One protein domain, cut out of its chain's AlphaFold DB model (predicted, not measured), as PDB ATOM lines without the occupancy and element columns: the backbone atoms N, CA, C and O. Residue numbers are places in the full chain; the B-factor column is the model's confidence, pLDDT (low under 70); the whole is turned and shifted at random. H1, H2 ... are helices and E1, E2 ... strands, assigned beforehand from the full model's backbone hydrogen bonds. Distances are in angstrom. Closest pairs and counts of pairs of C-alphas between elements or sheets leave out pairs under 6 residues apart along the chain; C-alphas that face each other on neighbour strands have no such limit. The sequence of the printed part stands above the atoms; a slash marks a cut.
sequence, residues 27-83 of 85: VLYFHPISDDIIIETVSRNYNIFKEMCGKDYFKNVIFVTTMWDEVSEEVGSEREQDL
ATOM      1  N   VAL A  27     -18.647   6.010 -33.534       79.19
ATOM      2  CA  VAL A  27     -20.000   5.576 -33.886       79.19
ATOM      3  C   VAL A  27     -20.527   4.653 -32.799       79.19
ATOM      4  O   VAL A  27     -19.843   3.723 -32.381       79.19
ATOM      5  N   LEU A  28     -21.756   4.905 -32.358       83.50
ATOM      6  CA  LEU A  28     -22.473   4.035 -31.435       83.50
ATOM      7  C   LEU A  28     -23.526   3.260 -32.226       83.50
ATOM      8  O   LEU A  28     -24.390   3.865 -32.861       83.50
ATOM      9  N   TYR A  29     -23.434   1.936 -32.205       79.50
ATOM     10  CA  TYR A  29     -24.414   1.048 -32.815       79.50
ATOM     11  C   TYR A  29     -25.358   0.538 -31.734       79.50
ATOM     12  O   TYR A  29     -24.931  -0.201 -30.854       79.50
ATOM     13  N   PHE A  30     -26.626   0.934 -31.793       84.19
ATOM     14  CA  PHE A  30     -27.614   0.554 -30.791       84.19
ATOM     15  C   PHE A  30     -28.414  -0.667 -31.237       84.19
ATOM     16  O   PHE A  30     -28.897  -0.712 -32.368       84.19
ATOM     17  N   HIS A  31     -28.598  -1.618 -30.326       82.69
ATOM     18  CA  HIS A  31     -29.443  -2.790 -30.528       82.69
ATOM     19  C   HIS A  31     -30.320  -3.039 -29.291       82.69
ATOM     20  O   HIS A  31     -29.811  -2.985 -28.166       82.69
ATOM     21  N   PRO A  32     -31.632  -3.274 -29.448       86.38
ATOM     22  CA  PRO A  32     -32.479  -3.733 -28.352       86.38
ATOM     23  C   PRO A  32     -32.049  -5.116 -27.863       86.38
ATOM     24  O   PRO A  32     -31.939  -6.037 -28.661       86.38
ATOM     25  N   ILE A  33     -31.845  -5.290 -26.558       87.81
ATOM     26  CA  ILE A  33     -31.604  -6.617 -25.967       87.81
ATOM     27  C   ILE A  33     -32.896  -7.448 -25.885       87.81
ATOM     28  O   ILE A  33     -32.866  -8.675 -25.761       87.81
ATOM     29  N   SER A  34     -34.047  -6.772 -25.967       86.25
ATOM     30  CA  SER A  34     -35.365  -7.397 -26.029       86.25
ATOM     31  C   SER A  34     -35.643  -8.094 -27.357       86.25
ATOM     32  O   SER A  34     -36.485  -8.989 -27.390       86.25
ATOM     33  N   ASP A  35     -34.893  -7.783 -28.417       80.69
ATOM     34  CA  ASP A  35     -34.975  -8.520 -29.673       80.69
ATOM     35  C   ASP A  35     -34.347  -9.915 -29.500       80.69
ATOM     36  O   ASP A  35     -33.144 -10.072 -29.309       80.69
ATOM     37  N   ASP A  36     -35.170 -10.961 -29.604       65.38
ATOM     38  CA  ASP A  36     -34.762 -12.371 -29.455       65.38
ATOM     39  C   ASP A  36     -33.853 -12.880 -30.595       65.38
ATOM     40  O   ASP A  36     -33.435 -14.039 -30.595       65.38
ATOM     41  N   ILE A  37     -33.595 -12.055 -31.616       63.97
ATOM     42  CA  ILE A  37     -32.919 -12.462 -32.847       63.97
ATOM     43  C   ILE A  37     -31.842 -11.440 -33.198       63.97
ATOM     44  O   ILE A  37     -32.117 -10.394 -33.787       63.97
ATOM     45  N   ILE A  38     -30.585 -11.808 -32.967       60.03
ATOM     46  CA  ILE A  38     -29.470 -11.177 -33.671       60.03
ATOM     47  C   ILE A  38     -29.501 -11.724 -35.098       60.03
ATOM     48  O   ILE A  38     -28.944 -12.775 -35.413       60.03
ATOM     49  N   ILE A  39     -30.248 -11.054 -35.970       62.53
ATOM     50  CA  ILE A  39     -30.366 -11.457 -37.372       62.53
ATOM     51  C   ILE A  39     -28.960 -11.371 -37.989       62.53
ATOM     52  O   ILE A  39     -28.299 -10.346 -37.835       62.53
ATOM     53  N   GLU A  40     -28.510 -12.384 -38.742       59.28
ATOM     54  CA  GLU A  40     -27.224 -12.357 -39.478       59.28
ATOM     55  C   GLU A  40     -27.003 -11.041 -40.256       59.28
ATOM     56  O   GLU A  40     -25.877 -10.579 -40.439       59.28
ATOM     57  N   THR A  41     -28.090 -10.405 -40.697       58.53
ATOM     58  CA  THR A  41     -28.115  -9.100 -41.366       58.53
ATOM     59  C   THR A  41     -27.604  -7.947 -40.491       58.53
ATOM     60  O   THR A  41     -26.902  -7.078 -41.002       58.53
ATOM     61  N   VAL A  42     -27.902  -7.938 -39.187       63.22
ATOM     62  CA  VAL A  42     -27.405  -6.937 -38.219       63.22
ATOM     63  C   VAL A  42     -25.885  -7.046 -38.115       63.22
ATOM     64  O   VAL A  42     -25.180  -6.057 -38.327       63.22
ATOM     65  N   SER A  43     -25.370  -8.267 -37.938       67.38
ATOM     66  CA  SER A  43     -23.930  -8.560 -37.923       67.38
ATOM     67  C   SER A  43     -23.248  -8.189 -39.241       67.38
ATOM     68  O   SER A  43     -22.153  -7.627 -39.252       67.38
ATOM     69  N   ARG A  44     -23.896  -8.466 -40.380       68.38
ATOM     70  CA  ARG A  44     -23.371  -8.130 -41.710       68.38
ATOM     71  C   ARG A  44     -23.272  -6.623 -41.922       68.38
ATOM     72  O   ARG A  44     -22.235  -6.155 -42.384       68.38
ATOM     73  N   ASN A  45     -24.308  -5.867 -41.571       67.75
ATOM     74  CA  ASN A  45     -24.316  -4.414 -41.731       67.75
ATOM     75  C   ASN A  45     -23.333  -3.735 -40.779       67.75
ATOM     76  O   ASN A  45     -22.616  -2.829 -41.195       67.75
ATOM     77  N   TYR A  46     -23.224  -4.231 -39.546       71.38
ATOM     78  CA  TYR A  46     -22.202  -3.803 -38.598       71.38
ATOM     79  C   TYR A  46     -20.782  -4.039 -39.134       71.38
ATOM     80  O   TYR A  46     -19.952  -3.133 -39.097       71.38
ATOM     81  N   ASN A  47     -20.513  -5.209 -39.721       73.12
ATOM     82  CA  ASN A  47     -19.209  -5.520 -40.311       73.12
ATOM     83  C   ASN A  47     -18.898  -4.696 -41.569       73.12
ATOM     84  O   ASN A  47     -17.777  -4.216 -41.714       73.12
ATOM     85  N   ILE A  48     -19.872  -4.487 -42.464       70.88
ATOM     86  CA  ILE A  48     -19.706  -3.607 -43.636       70.88
ATOM     87  C   ILE A  48     -19.379  -2.186 -43.179       70.88
ATOM     88  O   ILE A  48     -18.460  -1.559 -43.703       70.88
ATOM     89  N   PHE A  49     -20.112  -1.693 -42.183       69.75
ATOM     90  CA  PHE A  49     -19.907  -0.363 -41.635       69.75
ATOM     91  C   PHE A  49     -18.537  -0.225 -40.965       69.75
ATOM     92  O   PHE A  49     -17.824   0.739 -41.243       69.75
ATOM     93  N   LYS A  50     -18.131  -1.217 -40.155       70.81
ATOM     94  CA  LYS A  50     -16.769  -1.310 -39.618       70.81
ATOM     95  C   LYS A  50     -15.769  -1.146 -40.764       70.81
ATOM     96  O   LYS A  50     -14.964  -0.217 -40.725       70.81
ATOM     97  N   GLU A  51     -15.799  -2.026 -41.771       70.56
ATOM     98  CA  GLU A  51     -14.807  -2.052 -42.862       70.56
ATOM     99  C   GLU A  51     -14.713  -0.712 -43.612       70.56
ATOM    100  O   GLU A  51     -13.622  -0.293 -44.001       70.56
ATOM    101  N   MET A  52     -15.829   0.005 -43.760       67.50
ATOM    102  CA  MET A  52     -15.849   1.330 -44.385       67.50
ATOM    103  C   MET A  52     -15.162   2.429 -43.582       67.50
ATOM    104  O   MET A  52     -14.579   3.332 -44.180       67.50
ATOM    105  N   CYS A  53     -15.227   2.379 -42.252       69.38
ATOM    106  CA  CYS A  53     -14.527   3.343 -41.404       69.38
ATOM    107  C   CYS A  53     -12.999   3.165 -41.465       69.38
ATOM    108  O   CYS A  53     -12.263   4.056 -41.047       69.38
ATOM    109  N   GLY A  54     -12.513   2.051 -42.024       66.94
ATOM    110  CA  GLY A  54     -11.096   1.739 -42.135       66.94
ATOM    111  C   GLY A  54     -10.519   1.174 -40.836       66.94
ATOM    112  O   GLY A  54     -10.962   1.484 -39.727       66.94
ATOM    113  N   LYS A  55      -9.490   0.328 -40.977       63.75
ATOM    114  CA  LYS A  55      -9.000  -0.507 -39.871       63.75
ATOM    115  C   LYS A  55      -8.480   0.268 -38.660       63.75
ATOM    116  O   LYS A  55      -8.569  -0.212 -37.533       63.75
ATOM    117  N   ASP A  56      -7.996   1.483 -38.887       63.22
ATOM    118  CA  ASP A  56      -7.423   2.342 -37.847       63.22
ATOM    119  C   ASP A  56      -8.490   3.026 -36.969       63.22
ATOM    120  O   ASP A  56      -8.185   3.498 -35.868       63.22
ATOM    121  N   TYR A  57      -9.750   3.038 -37.419       61.53
ATOM    122  CA  TYR A  57     -10.877   3.689 -36.742       61.53
ATOM    123  C   TYR A  57     -11.886   2.700 -36.146       61.53
ATOM    124  O   TYR A  57     -12.818   3.122 -35.462       61.53
ATOM    125  N   PHE A  58     -11.667   1.387 -36.307       61.91
ATOM    126  CA  PHE A  58     -12.505   0.342 -35.703       61.91
ATOM    127  C   PHE A  58     -12.676   0.502 -34.190       61.91
ATOM    128  O   PHE A  58     -13.754   0.245 -33.664       61.91
ATOM    129  N   LYS A  59     -11.633   0.969 -33.490       66.56
ATOM    130  CA  LYS A  59     -11.648   1.194 -32.032       66.56
ATOM    131  C   LYS A  59     -12.700   2.208 -31.567       66.56
ATOM    132  O   LYS A  59     -12.981   2.277 -30.378       66.56
ATOM    133  N   ASN A  60     -13.242   3.003 -32.487       75.69
ATOM    134  CA  ASN A  60     -14.218   4.036 -32.180       75.69
ATOM    135  C   ASN A  60     -15.651   3.631 -32.560       75.69
ATOM    136  O   ASN A  60     -16.551   4.462 -32.459       75.69
ATOM    137  N   VAL A  61     -15.875   2.392 -33.011       77.50
ATOM    138  CA  VAL A  61     -17.214   1.843 -33.252       77.50
ATOM    139  C   VAL A  61     -17.586   0.963 -32.061       77.50
ATOM    140  O   VAL A  61     -16.950  -0.063 -31.830       77.50
ATOM    141  N   ILE A  62     -18.592   1.376 -31.292       81.50
ATOM    142  CA  ILE A  62     -19.009   0.707 -30.054       81.50
ATOM    143  C   ILE A  62     -20.424   0.170 -30.235       81.50
ATOM    144  O   ILE A  62     -21.327   0.910 -30.624       81.50
ATOM    145  N   PHE A  63     -20.615  -1.109 -29.927       79.75
ATOM    146  CA  PHE A  63     -21.935  -1.720 -29.845       79.75
ATOM    147  C   PHE A  63     -22.553  -1.439 -28.471       79.75
ATOM    148  O   PHE A  63     -21.889  -1.594 -27.448       79.75
ATOM    149  N   VAL A  64     -23.807  -0.999 -28.451       86.69
ATOM    150  CA  VAL A  64     -24.531  -0.598 -27.243       86.69
ATOM    151  C   VAL A  64     -25.878  -1.311 -27.209       86.69
ATOM    152  O   VAL A  64     -26.679  -1.197 -28.136       86.69
ATOM    153  N   THR A  65     -26.146  -2.023 -26.121       88.00
ATOM    154  CA  THR A  65     -27.427  -2.689 -25.869       88.00
ATOM    155  C   THR A  65     -28.407  -1.739 -25.173       88.00
ATOM    156  O   THR A  65     -28.026  -0.911 -24.345       88.00
ATOM    157  N   THR A  66     -29.687  -1.819 -25.534       90.88
ATOM    158  CA  THR A  66     -30.774  -0.954 -25.027       90.88
ATOM    159  C   THR A  66     -32.017  -1.781 -24.684       90.88
ATOM    160  O   THR A  66     -32.021  -2.974 -24.954       90.88
ATOM    161  N   MET A  67     -33.068  -1.173 -24.115       92.00
ATOM    162  CA  MET A  67     -34.332  -1.853 -23.747       92.00
ATOM    163  C   MET A  67     -34.171  -2.971 -22.701       92.00
ATOM    164  O   MET A  67     -34.875  -3.978 -22.711       92.00
ATOM    165  N   TRP A  68     -33.230  -2.792 -21.774       93.56
ATOM    166  CA  TRP A  68     -32.990  -3.730 -20.672       93.56
ATOM    167  C   TRP A  68     -34.174  -3.859 -19.705       93.56
ATOM    168  O   TRP A  68     -34.260  -4.837 -18.975       93.56
ATOM    169  N   ASP A  69     -35.090  -2.893 -19.698       94.44
ATOM    170  CA  ASP A  69     -36.315  -2.904 -18.901       94.44
ATOM    171  C   ASP A  69     -37.418  -3.817 -19.462       94.44
ATOM    172  O   ASP A  69     -38.390  -4.105 -18.763       94.44
ATOM    173  N   GLU A  70     -37.268  -4.308 -20.696       92.81
ATOM    174  CA  GLU A  70     -38.240  -5.188 -21.356       92.81
ATOM    175  C   GLU A  70     -37.959  -6.689 -21.141       92.81
ATOM    176  O   GLU A  70     -38.796  -7.529 -21.478       92.81
ATOM    177  N   VAL A  71     -36.809  -7.048 -20.557       91.19
ATOM    178  CA  VAL A  71     -36.404  -8.436 -20.265       91.19
ATOM    179  C   VAL A  71     -35.902  -8.578 -18.828       91.19
ATOM    180  O   VAL A  71     -35.589  -7.591 -18.167       91.19
ATOM    181  N   SER A  72     -35.823  -9.811 -18.313       93.69
ATOM    182  CA  SER A  72     -35.150 -10.041 -17.029       93.69
ATOM    183  C   SER A  72     -33.634  -9.901 -17.185       93.69
ATOM    184  O   SER A  72     -33.093 -10.113 -18.272       93.69
ATOM    185  N   GLU A  73     -32.939  -9.573 -16.094       92.00
ATOM    186  CA  GLU A  73     -31.481  -9.411 -16.094       92.00
ATOM    187  C   GLU A  73     -30.769 -10.697 -16.538       92.00
ATOM    188  O   GLU A  73     -29.792 -10.634 -17.281       92.00
ATOM    189  N   GLU A  74     -31.293 -11.868 -16.161       92.75
ATOM    190  CA  GLU A  74     -30.731 -13.159 -16.563       92.75
ATOM    191  C   GLU A  74     -30.844 -13.378 -18.074       92.75
ATOM    192  O   GLU A  74     -29.859 -13.737 -18.717       92.75
ATOM    193  N   VAL A  75     -32.024 -13.112 -18.646       88.88
ATOM    194  CA  VAL A  75     -32.276 -13.260 -20.087       88.88
ATOM    195  C   VAL A  75     -31.457 -12.249 -20.887       88.88
ATOM    196  O   VAL A  75     -30.854 -12.607 -21.895       88.88
ATOM    197  N   GLY A  76     -31.405 -10.994 -20.436       89.50
ATOM    198  CA  GLY A  76     -30.594  -9.961 -21.079       89.50
ATOM    199  C   GLY A  76     -29.100 -10.293 -21.044       89.50
ATOM    200  O   GLY A  76     -28.423 -10.157 -22.059       89.50
ATOM    201  N   SER A  77     -28.600 -10.804 -19.914       89.50
ATOM    202  CA  SER A  77     -27.194 -11.208 -19.764       89.50
ATOM    203  C   SER A  77     -26.825 -12.400 -20.647       89.50
ATOM    204  O   SER A  77     -25.721 -12.442 -21.185       89.50
ATOM    205  N   GLU A  78     -27.725 -13.378 -20.795       88.19
ATOM    206  CA  GLU A  78     -27.529 -14.516 -21.702       88.19
ATOM    207  C   GLU A  78     -27.438 -14.034 -23.156       88.19
ATOM    208  O   GLU A  78     -26.480 -14.351 -23.857       88.19
ATOM    209  N   ARG A  79     -28.364 -13.170 -23.580       85.12
ATOM    210  CA  ARG A  79     -28.369 -12.601 -24.938       85.12
ATOM    211  C   ARG A  79     -27.167 -11.721 -25.224       85.12
ATOM    212  O   ARG A  79     -26.668 -11.724 -26.345       85.12
ATOM    213  N   GLU A  80     -26.698 -10.966 -24.233       84.88
ATOM    214  CA  GLU A  80     -25.527 -10.110 -24.397       84.88
ATOM    215  C   GLU A  80     -24.266 -10.934 -24.697       84.88
ATOM    216  O   GLU A  80     -23.432 -10.508 -25.494       84.88
ATOM    217  N   GLN A  81     -24.148 -12.137 -24.124       83.25
ATOM    218  CA  GLN A  81     -23.028 -13.047 -24.396       83.25
ATOM    219  C   GLN A  81     -23.041 -13.604 -25.823       83.25
ATOM    220  O   GLN A  81     -21.976 -13.890 -26.371       83.25
ATOM    221  N   ASP A  82     -24.221 -13.721 -26.430       75.81
ATOM    222  CA  ASP A  82     -24.397 -14.208 -27.799       75.81
ATOM    223  C   ASP A  82     -24.205 -13.106 -28.861       75.81
ATOM    224  O   ASP A  82     -24.256 -13.379 -30.067       75.81
ATOM    225  N   LEU A  83     -23.952 -11.856 -28.447       73.62
ATOM    226  CA  LEU A  83     -23.723 -10.750 -29.371       73.62
ATOM    227  C   LEU A  83     -22.371 -10.853 -30.098       73.62
ATOM    228  O   LEU A  83     -21.337 -11.158 -29.498       73.62
TER     229      LEU A  83
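This is residues 27 to 83 of the 85 residues of an uncharacterized protein of Pisolithus microcarpus 441 (UniProt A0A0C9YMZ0). A small ribbon of two parallel strands, E1 and E2, is joined by a wide loop of chain in which helix H1 runs back alongside the ribbon with few contacts to it, while a shorter helix, H2, follows E2 and folds back near its later part. The printed part has 57 residues with two named helices and two named strands, in the order E1, H1, E2, H2, and its class is mixed, helices and strands. The whole is only just loose, close to compact, with a radius of gyration of the C-alphas of 12.5 A, and its outline is elongated, spanning 37 by 20 by 15 A.

E1, residues 27 to 32, and E2, residues 61 to 66, are parallel neighbours at 26 degrees; N 29 and O 62 are 2.8 A apart and N 66 and O 31 2.9 A, both within hydrogen-bond range. With H1, residues 40 to 53, they form a strand-helix-strand unit, two parallel neighbour strands with a helix between them in the chain, and its crossover is right-handed. The closest C-alphas of E1 and H1 are those of Tyr 29 and Tyr 46, 7.9 A apart. Those of H1 and E2 are Lys 50 and Val 61, 7.1 A apart. H2, residues 73 to 81, has its closest C-alpha pair with E2 at Thr 65 and Glu 80, 7.8 A. H2 is apart from E1 and from H1. In H1 and H2 every O i to N i+4 pair is within hydrogen-bond range.

E1 begins at C-alpha 27, (-20.000, 5.576, -33.886), and is 16.5 A long. H1 measures 20.3 A, E2 16.1 A, and H2 12.4 A, ending at C-alpha 81, (-23.028, -13.047, -24.396).

The C-alphas of Asp 56 and Ser 72 are the two farthest apart, 36.8 A. The printed part has no cut, and its three links are short. Mean pLDDT of the printed part is 77.5; residues 36 to 45, 49 and 52 to 59 are under 70.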